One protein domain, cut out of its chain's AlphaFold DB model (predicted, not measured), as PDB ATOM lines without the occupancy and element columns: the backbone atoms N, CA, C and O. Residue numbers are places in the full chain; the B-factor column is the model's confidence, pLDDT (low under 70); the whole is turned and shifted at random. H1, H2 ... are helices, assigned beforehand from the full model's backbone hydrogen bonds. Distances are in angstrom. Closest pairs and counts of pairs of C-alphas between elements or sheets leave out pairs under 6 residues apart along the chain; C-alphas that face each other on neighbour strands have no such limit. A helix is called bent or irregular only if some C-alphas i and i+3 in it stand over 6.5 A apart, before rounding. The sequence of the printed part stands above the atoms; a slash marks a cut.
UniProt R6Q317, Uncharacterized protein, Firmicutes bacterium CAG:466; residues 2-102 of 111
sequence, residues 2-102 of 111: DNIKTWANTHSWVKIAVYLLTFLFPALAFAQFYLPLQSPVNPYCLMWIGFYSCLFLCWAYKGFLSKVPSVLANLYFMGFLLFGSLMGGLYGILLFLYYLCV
ATOM      1  N   ASP A   2     192.376 130.015 154.638       51.25
ATOM      2  CA  ASP A   2     192.189 130.388 153.222       51.25
ATOM      3  C   ASP A   2     193.024 129.583 152.212       51.25
ATOM      4  O   ASP A   2     192.596 129.411 151.071       51.25
ATOM      5  N   ASN A   3     194.153 129.001 152.635       57.50
ATOM      6  CA  ASN A   3     195.007 128.173 151.767       57.50
ATOM      7  C   ASN A   3     194.337 126.867 151.304       57.50
ATOM      8  O   ASN A   3     194.575 126.409 150.193       57.50
ATOM      9  N   ILE A   4     193.458 126.273 152.115       57.25
ATOM     10  CA  ILE A   4     192.801 125.004 151.757       57.25
ATOM     11  C   ILE A   4     191.630 125.260 150.791       57.25
ATOM     12  O   ILE A   4     191.441 124.526 149.823       57.25
ATOM     13  N   LYS A   5     190.877 126.351 151.005       52.62
ATOM     14  CA  LYS A   5     189.796 126.781 150.100       52.62
ATOM     15  C   LYS A   5     190.310 127.200 148.723       52.62
ATOM     16  O   LYS A   5     189.617 126.990 147.729       52.62
ATOM     17  N   THR A   6     191.491 127.811 148.659       55.97
ATOM     18  CA  THR A   6     192.147 128.152 147.390       55.97
ATOM     19  C   THR A   6     192.687 126.897 146.710       55.97
ATOM     20  O   THR A   6     192.349 126.677 145.555       55.97
ATOM     21  N   TRP A   7     193.360 125.996 147.434       57.50
ATOM     22  CA  TRP A   7     193.857 124.717 146.897       57.50
ATOM     23  C   TRP A   7     192.757 123.826 146.288       57.50
ATOM     24  O   TRP A   7     192.878 123.375 145.148       57.50
ATOM     25  N   ALA A   8     191.631 123.642 146.987       53.75
ATOM     26  CA  ALA A   8     190.490 122.874 146.471       53.75
ATOM     27  C   ALA A   8     189.808 123.545 145.260       53.75
ATOM     28  O   ALA A   8     189.187 122.874 144.435       53.75
ATOM     29  N   ASN A   9     189.927 124.872 145.128       56.31
ATOM     30  CA  ASN A   9     189.453 125.590 143.946       56.31
ATOM     31  C   ASN A   9     190.399 125.455 142.751       56.31
ATOM     32  O   ASN A   9     189.900 125.422 141.623       56.31
ATOM     33  N   THR A  10     191.709 125.357 142.999       56.28
ATOM     34  CA  THR A  10     192.762 125.199 141.984       56.28
ATOM     35  C   THR A  10     192.733 123.814 141.334       56.28
ATOM     36  O   THR A  10     192.990 123.687 140.138       56.28
ATOM     37  N   HIS A  11     192.348 122.767 142.068       62.72
ATOM     38  CA  HIS A  11     192.267 121.408 141.531       62.72
ATOM     39  C   HIS A  11     190.843 121.043 141.089       62.72
ATOM     40  O   HIS A  11     190.061 120.470 141.846       62.72
ATOM     41  N   SER A  12     190.521 121.317 139.820       63.25
ATOM     42  CA  SER A  12     189.237 120.946 139.187       63.25
ATOM     43  C   SER A  12     188.876 119.455 139.357       63.25
ATOM     44  O   SER A  12     187.712 119.094 139.492       63.25
ATOM     45  N   TRP A  13     189.881 118.582 139.461       67.19
ATOM     46  CA  TRP A  13     189.707 117.150 139.718       67.19
ATOM     47  C   TRP A  13     189.047 116.833 141.066       67.19
ATOM     48  O   TRP A  13     188.242 115.909 141.142       67.19
ATOM     49  N   VAL A  14     189.313 117.619 142.116       67.00
ATOM     50  CA  VAL A  14     188.692 117.435 143.443       67.00
ATOM     51  C   VAL A  14     187.194 117.720 143.364       67.00
ATOM     52  O   VAL A  14     186.381 116.987 143.919       67.00
ATOM     53  N   LYS A  15     186.815 118.747 142.601       67.06
ATOM     54  CA  LYS A  15     185.416 119.100 142.336       67.06
ATOM     55  C   LYS A  15     184.678 117.978 141.608       67.06
ATOM     56  O   LYS A  15     183.573 117.628 142.013       67.06
ATOM     57  N   ILE A  16     185.303 117.392 140.586       72.44
ATOM     58  CA  ILE A  16     184.746 116.266 139.822       72.44
ATOM     59  C   ILE A  16     184.618 115.018 140.704       72.44
ATOM     60  O   ILE A  16     183.569 114.378 140.696       72.44
ATOM     61  N   ALA A  17     185.636 114.704 141.508       73.75
ATOM     62  CA  ALA A  17     185.615 113.563 142.420       73.75
ATOM     63  C   ALA A  17     184.493 113.681 143.464       73.75
ATOM     64  O   ALA A  17     183.744 112.730 143.660       73.75
ATOM     65  N   VAL A  18     184.318 114.858 144.077       70.75
ATOM     66  CA  VAL A  18     183.223 115.116 145.029       70.75
ATOM     67  C   VAL A  18     181.861 115.013 144.340       70.75
ATOM     68  O   VAL A  18     180.929 114.444 144.905       70.75
ATOM     69  N   TYR A  19     181.739 115.509 143.109       72.88
ATOM     70  CA  TYR A  19     180.499 115.408 142.339       72.88
ATOM     71  C   TYR A  19     180.142 113.945 142.034       72.88
ATOM     72  O   TYR A  19     179.022 113.522 142.310       72.88
ATOM     73  N   LEU A  20     181.104 113.145 141.562       74.62
ATOM     74  CA  LEU A  20     180.936 111.702 141.343       74.62
ATOM     75  C   LEU A  20     180.571 110.962 142.633       74.62
ATOM     76  O   LEU A  20     179.648 110.150 142.627       74.62
ATOM     77  N   LEU A  21     181.233 111.280 143.748       75.38
ATOM     78  CA  LEU A  21     180.947 110.684 145.056       75.38
ATOM     79  C   LEU A  21     179.511 110.982 145.517       75.38
ATOM     80  O   LEU A  21     178.835 110.118 146.069       75.38
ATOM     81  N   THR A  22     179.019 112.186 145.217       75.75
ATOM     82  CA  THR A  22     177.653 112.612 145.549       75.75
ATOM     83  C   THR A  22     176.603 111.798 144.790       75.75
ATOM     84  O   THR A  22     175.555 111.507 145.356       75.75
ATOM     85  N   PHE A  23     176.888 111.386 143.549       73.38
ATOM     86  CA  PHE A  23     176.018 110.503 142.758       73.38
ATOM     87  C   PHE A  23     176.190 109.013 143.074       73.38
ATOM     88  O   PHE A  23     175.304 108.219 142.762       73.38
ATOM     89  N   LEU A  24     177.291 108.633 143.722       76.56
ATOM     90  CA  LEU A  24     177.586 107.248 144.075       76.56
ATOM     91  C   LEU A  24     176.546 106.674 145.047       76.56
ATOM     92  O   LEU A  24     176.046 105.578 144.824       76.56
ATOM     93  N   PHE A  25     176.185 107.426 146.094       73.81
ATOM     94  CA  PHE A  25     175.178 107.011 147.078       73.81
ATOM     95  C   PHE A  25     173.799 106.702 146.462       73.81
ATOM     96  O   PHE A  25     173.319 105.584 146.647       73.81
ATOM     97  N   PRO A  26     173.161 107.613 145.705       74.12
ATOM     98  CA  PRO A  26     171.834 107.373 145.152       74.12
ATOM     99  C   PRO A  26     171.870 106.294 144.066       74.12
ATOM    100  O   PRO A  26     170.935 105.506 143.974       74.12
ATOM    101  N   ALA A  27     172.959 106.191 143.295       76.56
ATOM    102  CA  ALA A  27     173.135 105.117 142.321       76.56
ATOM    103  C   ALA A  27     173.266 103.738 142.991       76.56
ATOM    104  O   ALA A  27     172.621 102.789 142.554       76.56
ATOM    105  N   LEU A  28     174.054 103.629 144.066       74.12
ATOM    106  CA  LEU A  28     174.204 102.390 144.836       74.12
ATOM    107  C   LEU A  28     172.913 102.019 145.564       74.12
ATOM    108  O   LEU A  28     172.495 100.870 145.490       74.12
ATOM    109  N   ALA A  29     172.257 102.981 146.216       71.44
ATOM    110  CA  ALA A  29     170.979 102.755 146.882       71.44
ATOM    111  C   ALA A  29     169.924 102.270 145.877       71.44
ATOM    112  O   ALA A  29     169.272 101.255 146.105       71.44
ATOM    113  N   PHE A  30     169.805 102.932 144.722       74.81
ATOM    114  CA  PHE A  30     168.911 102.499 143.648       74.81
ATOM    115  C   PHE A  30     169.270 101.098 143.140       74.81
ATOM    116  O   PHE A  30     168.392 100.248 143.015       74.81
ATOM    117  N   ALA A  31     170.554 100.821 142.902       73.81
ATOM    118  CA  ALA A  31     170.998  99.504 142.467       73.81
ATOM    119  C   ALA A  31     170.643  98.407 143.482       73.81
ATOM    120  O   ALA A  31     170.221  97.332 143.076       73.81
ATOM    121  N   GLN A  32     170.737  98.678 144.784       71.00
ATOM    122  CA  GLN A  32     170.355  97.726 145.830       71.00
ATOM    123  C   GLN A  32     168.847  97.469 145.907       71.00
ATOM    124  O   GLN A  32     168.442  96.349 146.200       71.00
ATOM    125  N   PHE A  33     168.012  98.479 145.650       70.50
ATOM    126  CA  PHE A  33     166.555  98.303 145.648       70.50
ATOM    127  C   PHE A  33     166.035  97.620 144.375       70.50
ATOM    128  O   PHE A  33     165.042  96.900 144.443       70.50
ATOM    129  N   TYR A  34     166.679  97.848 143.224       69.38
ATOM    130  CA  TYR A  34     166.184  97.390 141.919       69.38
ATOM    131  C   TYR A  34     166.906  96.165 141.349       69.38
ATOM    132  O   TYR A  34     166.284  95.412 140.598       69.38
ATOM    133  N   LEU A  35     168.188  95.938 141.662       64.31
ATOM    134  CA  LEU A  35     168.874  94.717 141.239       64.31
ATOM    135  C   LEU A  35     168.721  93.623 142.305       64.31
ATOM    136  O   LEU A  35     169.043  93.854 143.468       64.31
ATOM    137  N   PRO A  36     168.348  92.391 141.916       56.62
ATOM    138  CA  PRO A  36     168.305  91.229 142.805       56.62
ATOM    139  C   PRO A  36     169.720  90.694 143.113       56.62
ATOM    140  O   PRO A  36     169.954  89.485 143.131       56.62
ATOM    141  N   LEU A  37     170.704  91.579 143.302       51.91
ATOM    142  CA  LEU A  37     172.105  91.210 143.484       51.91
ATOM    143  C   LEU A  37     172.363  90.780 144.939       51.91
ATOM    144  O   LEU A  37     172.801  91.568 145.767       51.91
ATOM    145  N   GLN A  38     172.013  89.527 145.226       50.25
ATOM    146  CA  GLN A  38     172.615  88.504 146.106       50.25
ATOM    147  C   GLN A  38     173.474  88.838 147.354       50.25
ATOM    148  O   GLN A  38     174.078  87.929 147.916       50.25
ATOM    149  N   SER A  39     173.498  90.060 147.877       53.88
ATOM    150  CA  SER A  39     174.084  90.352 149.189       53.88
ATOM    151  C   SER A  39     173.293  91.459 149.889       53.88
ATOM    152  O   SER A  39     173.138  92.539 149.313       53.88
ATOM    153  N   PRO A  40     172.786  91.233 151.116       55.94
ATOM    154  CA  PRO A  40     172.048  92.231 151.878       55.94
ATOM    155  C   PRO A  40     173.043  93.219 152.489       55.94
ATOM    156  O   PRO A  40     173.249  93.264 153.699       55.94
ATOM    157  N   VAL A  41     173.733  93.990 151.649       60.91
ATOM    158  CA  VAL A  41     174.527  95.109 152.147       60.91
ATOM    159  C   VAL A  41     173.530  96.156 152.614       60.91
ATOM    160  O   VAL A  41     172.775  96.708 151.816       60.91
ATOM    161  N   ASN A  42     173.508  96.391 153.920       69.62
ATOM    162  CA  ASN A  42     172.577  97.308 154.544       69.62
ATOM    163  C   ASN A  42     172.696  98.718 153.907       69.62
ATOM    164  O   ASN A  42     173.762  99.333 154.014       69.62
ATOM    165  N   PRO A  43     171.634  99.254 153.266       68.31
ATOM    166  CA  PRO A  43     171.685 100.550 152.587       68.31
ATOM    167  C   PRO A  43     171.944 101.716 153.553       68.31
ATOM    168  O   PRO A  43     172.458 102.757 153.137       68.31
ATOM    169  N   TYR A  44     171.664 101.538 154.852       73.56
ATOM    170  CA  TYR A  44     171.987 102.524 155.886       73.56
ATOM    171  C   TYR A  44     173.504 102.782 155.965       73.56
ATOM    172  O   TYR A  44     173.914 103.927 156.132       73.56
ATOM    173  N   CYS A  45     174.356 101.777 155.718       72.44
ATOM    174  CA  CYS A  45     175.820 101.915 155.779       72.44
ATOM    175  C   CYS A  45     176.406 102.878 154.736       72.44
ATOM    176  O   CYS A  45     177.551 103.298 154.869       72.44
ATOM    177  N   LEU A  46     175.659 103.222 153.684       74.19
ATOM    178  CA  LEU A  46     176.115 104.145 152.642       74.19
ATOM    179  C   LEU A  46     175.655 105.590 152.897       74.19
ATOM    180  O   LEU A  46     176.113 106.504 152.210       74.19
ATOM    181  N   MET A  47     174.790 105.827 153.890       78.38
ATOM    182  CA  MET A  47     174.215 107.150 154.159       78.38
ATOM    183  C   MET A  47     175.258 108.206 154.507       78.38
ATOM    184  O   MET A  47     175.142 109.341 154.042       78.38
ATOM    185  N   TRP A  48     176.288 107.845 155.278       78.06
ATOM    186  CA  TRP A  48     177.374 108.769 155.600       78.06
ATOM    187  C   TRP A  48     178.036 109.300 154.320       78.06
ATOM    188  O   TRP A  48     178.279 110.500 154.214       78.06
ATOM    189  N   ILE A  49     178.237 108.454 153.298       80.44
ATOM    190  CA  ILE A  49     178.804 108.880 152.011       80.44
ATOM    191  C   ILE A  49     177.918 109.965 151.407       80.44
ATOM    192  O   ILE A  49     178.419 111.041 151.096       80.44
ATOM    193  N   GLY A  50     176.605 109.742 151.305       81.19
ATOM    194  CA  GLY A  50     175.667 110.744 150.791       81.19
ATOM    195  C   GLY A  50     175.677 112.050 151.597       81.19
ATOM    196  O   GLY A  50     175.725 113.137 151.018       81.19
ATOM    197  N   PHE A  51     175.690 111.959 152.930       83.25
ATOM    198  CA  PHE A  51     175.656 113.110 153.836       83.25
ATOM    199  C   PHE A  51     176.931 113.961 153.765       83.25
ATOM    200  O   PHE A  51     176.867 115.168 153.508       83.25
ATOM    201  N   TYR A  52     178.104 113.340 153.910       80.81
ATOM    202  CA  TYR A  52     179.381 114.051 153.841       80.81
ATOM    203  C   TYR A  52     179.664 114.575 152.432       80.81
ATOM    204  O   TYR A  52     180.170 115.690 152.299       80.81
ATOM    205  N   SER A  53     179.272 113.850 151.380       79.31
ATOM    206  CA  SER A  53     179.398 114.328 149.995       79.31
ATOM    207  C   SER A  53     178.643 115.637 149.782       79.31
ATOM    208  O   SER A  53     179.200 116.578 149.221       79.31
ATOM    209  N   CYS A  54     177.413 115.751 150.299       81.00
ATOM    210  CA  CYS A  54     176.635 116.989 150.236       81.00
ATOM    211  C   CYS A  54     177.319 118.149 150.972       81.00
ATOM    212  O   CYS A  54     177.359 119.264 150.447       81.00
ATOM    213  N   LEU A  55     177.897 117.907 152.154       81.56
ATOM    214  CA  LEU A  55     178.636 118.931 152.906       81.56
ATOM    215  C   LEU A  55     179.883 119.402 152.146       81.56
ATOM    216  O   LEU A  55     180.096 120.609 151.996       81.56
ATOM    217  N   PHE A  56     180.668 118.469 151.604       76.94
ATOM    218  CA  PHE A  56     181.841 118.786 150.790       76.94
ATOM    219  C   PHE A  56     181.470 119.517 149.501       76.94
ATOM    220  O   PHE A  56     182.154 120.464 149.119       76.94
ATOM    221  N   LEU A  57     180.368 119.147 148.855       77.00
ATOM    222  CA  LEU A  57     179.882 119.790 147.638       77.00
ATOM    223  C   LEU A  57     179.361 121.209 147.914       77.00
ATOM    224  O   LEU A  57     179.645 122.145 147.157       77.00
ATOM    225  N   CYS A  58     178.680 121.408 149.045       76.31
ATOM    226  CA  CYS A  58     178.289 122.726 149.535       76.31
ATOM    227  C   CYS A  58     179.502 123.617 149.831       76.31
ATOM    228  O   CYS A  58     179.455 124.806 149.508       76.31
ATOM    229  N   TRP A  59     180.578 123.046 150.375       73.88
ATOM    230  CA  TRP A  59     181.807 123.760 150.718       73.88
ATOM    231  C   TRP A  59     182.714 124.065 149.513       73.88
ATOM    232  O   TRP A  59     183.244 125.173 149.416       73.88
ATOM    233  N   ALA A  60     182.886 123.113 148.590       68.75
ATOM    234  CA  ALA A  60     183.852 123.191 147.490       68.75
ATOM    235  C   ALA A  60     183.332 123.948 146.258       68.75
ATOM    236  O   ALA A  60     184.096 124.639 145.581       68.75
ATOM    237  N   TYR A  61     182.040 123.840 145.941       67.62
ATOM    238  CA  TYR A  61     181.442 124.616 144.851       67.62
ATOM    239  C   TYR A  61     180.921 125.960 145.378       67.62
ATOM    240  O   TYR A  61     180.515 126.066 146.528       67.62
ATOM    241  N   LYS A  62     180.874 127.006 144.550       62.16
ATOM    242  CA  LYS A  62     180.143 128.259 144.855       62.16
ATOM    243  C   LYS A  62     178.902 128.458 143.974       62.16
ATOM    244  O   LYS A  62     177.988 129.155 144.389       62.16
ATOM    245  N   GLY A  63     178.843 127.819 142.802       65.12
ATOM    246  CA  GLY A  63     177.689 127.892 141.902       65.12
ATOM    247  C   GLY A  63     176.476 127.138 142.451       65.12
ATOM    248  O   GLY A  63     176.629 126.034 142.965       65.12
ATOM    249  N   PHE A  64     175.288 127.736 142.353       60.78
ATOM    250  CA  PHE A  64     174.039 127.182 142.895       60.78
ATOM    251  C   PHE A  64     173.424 126.108 141.977       60.78
ATOM    252  O   PHE A  64     172.931 125.092 142.455       60.78
ATOM    253  N   LEU A  65     173.523 126.287 140.654       61.56
ATOM    254  CA  LEU A  65     172.748 125.517 139.672       61.56
ATOM    255  C   LEU A  65     173.056 124.011 139.631       61.56
ATOM    256  O   LEU A  65     172.121 123.225 139.533       61.56
ATOM    257  N   SER A  66     174.320 123.584 139.734       65.62
ATOM    258  CA  SER A  66     174.642 122.145 139.685       65.62
ATOM    259  C   SER A  66     174.574 121.457 141.047       65.62
ATOM    260  O   SER A  66     174.464 120.240 141.114       65.62
ATOM    261  N   LYS A  67     174.612 122.213 142.152       71.75
ATOM    262  CA  LYS A  67     174.586 121.624 143.497       71.75
ATOM    263  C   LYS A  67     173.204 121.159 143.916       71.75
ATOM    264  O   LYS A  67     173.070 120.113 144.541       71.75
ATOM    265  N   VAL A  68     172.197 121.974 143.607       77.19
ATOM    266  CA  VAL A  68     170.810 121.756 144.022       77.19
ATOM    267  C   VAL A  68     170.296 120.376 143.605       77.19
ATOM    268  O   VAL A  68     169.842 119.660 144.492       77.19
ATOM    269  N   PRO A  69     170.403 119.941 142.332       78.38
ATOM    270  CA  PRO A  69     169.884 118.632 141.939       78.38
ATOM    271  C   PRO A  69     170.600 117.470 142.642       78.38
ATOM    272  O   PRO A  69     169.939 116.522 143.057       78.38
ATOM    273  N   SER A  70     171.918 117.549 142.849       78.69
ATOM    274  CA  SER A  70     172.677 116.496 143.541       78.69
ATOM    275  C   SER A  70     172.332 116.397 145.027       78.69
ATOM    276  O   SER A  70     172.136 115.301 145.549       78.69
ATOM    277  N   VAL A  71     172.217 117.539 145.710       82.56
ATOM    278  CA  VAL A  71     171.811 117.583 147.122       82.56
ATOM    279  C   VAL A  71     170.368 117.105 147.276       82.56
ATOM    280  O   VAL A  71     170.081 116.338 148.191       82.56
ATOM    281  N   LEU A  72     169.473 117.505 146.370       84.50
ATOM    282  CA  LEU A  72     168.069 117.099 146.393       84.50
ATOM    283  C   LEU A  72     167.910 115.591 146.156       84.50
ATOM    284  O   LEU A  72     167.150 114.950 146.876       84.50
ATOM    285  N   ALA A  73     168.658 115.013 145.209       82.69
ATOM    286  CA  ALA A  73     168.671 113.570 144.977       82.69
ATOM    287  C   ALA A  73     169.129 112.807 146.231       82.69
ATOM    288  O   ALA A  73     168.461 111.869 146.662       82.69
ATOM    289  N   ASN A  74     170.209 113.252 146.880       85.56
ATOM    290  CA  ASN A  74     170.677 112.641 148.127       85.56
ATOM    291  C   ASN A  74     169.675 112.773 149.270       85.56
ATOM    292  O   ASN A  74     169.457 111.811 150.008       85.56
ATOM    293  N   LEU A  75     169.046 113.940 149.407       85.31
ATOM    294  CA  LEU A  75     168.036 114.173 150.431       85.31
ATOM    295  C   LEU A  75     166.795 113.302 150.207       85.31
ATOM    296  O   LEU A  75     166.244 112.780 151.170       85.31
ATOM    297  N   TYR A  76     166.390 113.097 148.951       85.38
ATOM    298  CA  TYR A  76     165.282 112.212 148.597       85.38
ATOM    299  C   TYR A  76     165.550 110.766 149.034       85.38
ATOM    300  O   TYR A  76     164.728 110.176 149.734       85.38
ATOM    301  N   PHE A  77     166.723 110.212 148.707       82.38
ATOM    302  CA  PHE A  77     167.086 108.850 149.120       82.38
ATOM    303  C   PHE A  77     167.265 108.716 150.638       82.38
ATOM    304  O   PHE A  77     166.815 107.730 151.220       82.38
ATOM    305  N   MET A  78     167.861 109.708 151.307       83.69
ATOM    306  CA  MET A  78     167.942 109.712 152.775       83.69
ATOM    307  C   MET A  78     166.557 109.803 153.425       83.69
ATOM    308  O   MET A  78     166.310 109.121 154.414       83.69
ATOM    309  N   GLY A  79     165.641 110.596 152.865       85.06
ATOM    310  CA  GLY A  79     164.255 110.679 153.325       85.06
ATOM    311  C   GLY A  79     163.502 109.360 153.146       85.06
ATOM    312  O   GLY A  79     162.770 108.942 154.041       85.06
ATOM    313  N   PHE A  80     163.738 108.661 152.034       84.94
ATOM    314  CA  PHE A  80     163.185 107.327 151.805       84.94
ATOM    315  C   PHE A  80     163.686 106.310 152.844       84.94
ATOM    316  O   PHE A  80     162.889 105.589 153.443       84.94
ATOM    317  N   LEU A  81     164.991 106.300 153.132       82.12
ATOM    318  CA  LEU A  81     165.570 105.447 154.177       82.12
ATOM    319  C   LEU A  81     165.081 105.825 155.582       82.12
ATOM    320  O   LEU A  81     164.832 104.940 156.395       82.12
ATOM    321  N   LEU A  82     164.881 107.115 155.866       85.38
ATOM    322  CA  LEU A  82     164.298 107.578 157.128       85.38
ATOM    323  C   LEU A  82     162.874 107.037 157.310       85.38
ATOM    324  O   LEU A  82     162.506 106.615 158.406       85.38
ATOM    325  N   PHE A  83     162.080 107.009 156.238       85.12
ATOM    326  CA  PHE A  83     160.739 106.431 156.269       85.12
ATOM    327  C   PHE A  83     160.768 104.923 156.543       85.12
ATOM    328  O   PHE A  83     160.028 104.442 157.399       85.12
ATOM    329  N   GLY A  84     161.677 104.183 155.900       82.06
ATOM    330  CA  GLY A  84     161.899 102.767 156.218       82.06
ATOM    331  C   GLY A  84     162.331 102.552 157.674       82.06
ATOM    332  O   GLY A  84     161.833 101.662 158.357       82.06
ATOM    333  N   SER A  85     163.196 103.426 158.185       82.25
ATOM    334  CA  SER A  85     163.661 103.414 159.571       82.25
ATOM    335  C   SER A  85     162.534 103.666 160.582       82.25
ATOM    336  O   SER A  85     162.544 103.077 161.663       82.25
ATOM    337  N   LEU A  86     161.551 104.511 160.257       83.75
ATOM    338  CA  LEU A  86     160.386 104.771 161.115       83.75
ATOM    339  C   LEU A  86     159.535 103.512 161.344       83.75
ATOM    340  O   LEU A  86     158.963 103.357 162.423       83.75
ATOM    341  N   MET A  87     159.505 102.577 160.386       83.06
ATOM    342  CA  MET A  87     158.825 101.283 160.556       83.06
ATOM    343  C   MET A  87     159.505 100.392 161.610       83.06
ATOM    344  O   MET A  87     158.853  99.535 162.198       83.06
ATOM    345  N   GLY A  88     160.793 100.618 161.892       76.31
ATOM    346  CA  GLY A  88     161.552  99.957 162.961       76.31
ATOM    347  C   GLY A  88     161.427 100.619 164.342       76.31
ATOM    348  O   GLY A  88     162.134 100.228 165.273       76.31
ATOM    349  N   GLY A  89     160.573 101.640 164.493       83.44
ATOM    350  CA  GLY A  89     160.363 102.362 165.751       83.44
ATOM    351  C   GLY A  89     161.566 103.206 166.198       83.44
ATOM    352  O   GLY A  89     162.405 103.612 165.395       83.44
ATOM    353  N   LEU A  90     161.664 103.475 167.507       82.75
ATOM    354  CA  LEU A  90     162.741 104.286 168.106       82.75
ATOM    355  C   LEU A  90     164.143 103.730 167.816       82.75
ATOM    356  O   LEU A  90     165.070 104.502 167.575       82.75
ATOM    357  N   TYR A  91     164.285 102.400 167.804       80.62
ATOM    358  CA  TYR A  91     165.555 101.739 167.507       80.62
ATOM    359  C   TYR A  91     166.009 102.007 166.069       80.62
ATOM    360  O   TYR A  91     167.173 102.337 165.854       80.62
ATOM    361  N   GLY A  92     165.087 101.956 165.100       80.00
ATOM    362  CA  GLY A  92     165.383 102.301 163.710       80.00
ATOM    363  C   GLY A  92     165.930 103.721 163.582       80.00
ATOM    364  O   GLY A  92     166.988 103.919 162.993       80.00
ATOM    365  N   ILE A  93     165.264 104.706 164.197       83.19
ATOM    366  CA  ILE A  93     165.670 106.124 164.123       83.19
ATOM    367  C   ILE A  93     167.069 106.343 164.721       83.19
ATOM    368  O   ILE A  93     167.884 107.075 164.155       83.19
ATOM    369  N   LEU A  94     167.368 105.696 165.851       82.75
ATOM    370  CA  LEU A  94     168.699 105.718 166.469       82.75
ATOM    371  C   LEU A  94     169.763 105.129 165.540       82.75
ATOM    372  O   LEU A  94     170.837 105.708 165.383       82.75
ATOM    373  N   LEU A  95     169.442 104.012 164.888       79.44
ATOM    374  CA  LEU A  95     170.311 103.351 163.922       79.44
ATOM    375  C   LEU A  95     170.569 104.248 162.699       79.44
ATOM    376  O   LEU A  95     171.710 104.395 162.270       79.44
ATOM    377  N   PHE A  96     169.531 104.913 162.184       82.75
ATOM    378  CA  PHE A  96     169.628 105.884 161.091       82.75
ATOM    379  C   PHE A  96     170.574 107.041 161.440       82.75
ATOM    380  O   PHE A  96     171.453 107.381 160.649       82.75
ATOM    381  N   LEU A  97     170.439 107.622 162.636       81.94
ATOM    382  CA  LEU A  97     171.326 108.690 163.117       81.94
ATOM    383  C   LEU A  97     172.772 108.213 163.281       81.94
ATOM    384  O   LEU A  97     173.703 108.933 162.918       81.94
ATOM    385  N   TYR A  98     172.964 106.997 163.795       81.38
ATOM    386  CA  TYR A  98     174.289 106.403 163.940       81.38
ATOM    387  C   TYR A  98     174.986 106.250 162.582       81.38
ATOM    388  O   TYR A  98     176.106 106.729 162.414       81.38
ATOM    389  N   TYR A  99     174.302 105.676 161.590       78.25
ATOM    390  CA  TYR A  99     174.840 105.485 160.237       78.25
ATOM    391  C   TYR A  99     174.954 106.775 159.408       78.25
ATOM    392  O   TYR A  99     175.667 106.799 158.403       78.25
ATOM    393  N   LEU A 100     174.287 107.858 159.818       80.12
ATOM    394  CA  LEU A 100     174.475 109.190 159.242       80.12
ATOM    395  C   LEU A 100     175.797 109.826 159.708       80.12
ATOM    396  O   LEU A 100     176.506 110.435 158.907       80.12
ATOM    397  N   CYS A 101     176.110 109.699 161.002       75.94
ATOM    398  CA  CYS A 101     177.227 110.390 161.653       75.94
ATOM    399  C   CYS A 101     178.529 109.586 161.692       75.94
ATOM    400  O   CYS A 101     179.608 110.175 161.723       75.94
ATOM    401  N   VAL A 102     178.458 108.257 161.743       73.75
ATOM    402  CA  VAL A 102     179.645 107.405 161.849       73.75
ATOM    403  C   VAL A 102     179.938 106.799 160.477       73.75
ATOM    404  O   VAL A 102     179.065 106.127 159.926       73.75
TER     405      VAL A 102
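This is residues 2 to 102 of the 111 residues of an uncharacterized protein of Firmicutes bacterium CAG:466 (UniProt R6Q317). Three long helices, H2, H3 and H4, stand in a triangle as the core of an up-and-down bundle, in which each helix runs against the one before it; H5 folds back as the fourth, packing on the first half of H3 and the last part of H4. The short H1 sits crosswise at the other end, by the start of H2 and the end of H3, while residues 34 to 39 stick out as a loop. The printed part has 101 residues with five named helices, H1 to H5 in chain order, and no named strand: the class is all helix. It is elongated, spanning 44 by 29 by 22 A, and only just compact, close to loose, with a radius of gyration of the C-alphas of 15.2 A.

Find C-alpha 2 at (192.189, 130.388, 153.222), where H1 begins; it covers residues 2 to 10, 12.4 A from first to last C-alpha. H2 runs from residue 12 to 34 over 33.1 A and is neither bent nor irregular, but only just: C-alphas 22 and 25 are 6.3 A apart. H3 begins at C-alpha 43, at (171.685, 100.550, 152.587), and runs 26.2 A to residue 60; it is irregular, with C-alphas 45 and 48 7.0 A apart. H4, residues 67 to 87, measures 30.9 A. H5, residues 89 to 101, measures 19.1 A and ends at C-alpha 101, at (177.227, 110.390, 161.653).

Start at the hub, H3, which touches the four other helices. H2 and H3 form a helical hairpin at a shallow tilt of 25 degrees; their closest C-alphas, of Thr 22 and Ser 53, are 5.1 A apart. H3 and H4 form another, at 28 degrees, closest at the C-alphas of Cys 54 and Val 71, 5.8 A. H5 touches H3 with residues 96 to 101 alone, at a steep tilt of 44 degrees, the same way; look at the C-alphas of Trp 48 and Leu 100, the closest, 4.7 A apart. H1 and H3 only just touch, with 3 pairs of C-alphas within 8 A, the closest those of Ala 8 and Ala 60 at 6.7 A. H2 and H5 are apart. In H1 and H5 every O i to N i+4 pair is within hydrogen-bond range; in H2 17 of 19 are, in H3 11 of 14, in H4 16 of 17.

The C-alphas farthest apart, of Asp 2 and Pro 36, are 47.0 A apart. The printed part has no cut, and no link is long. Confidence is under 70 at residues 2 to 15, 34 to 43 and 60 to 66.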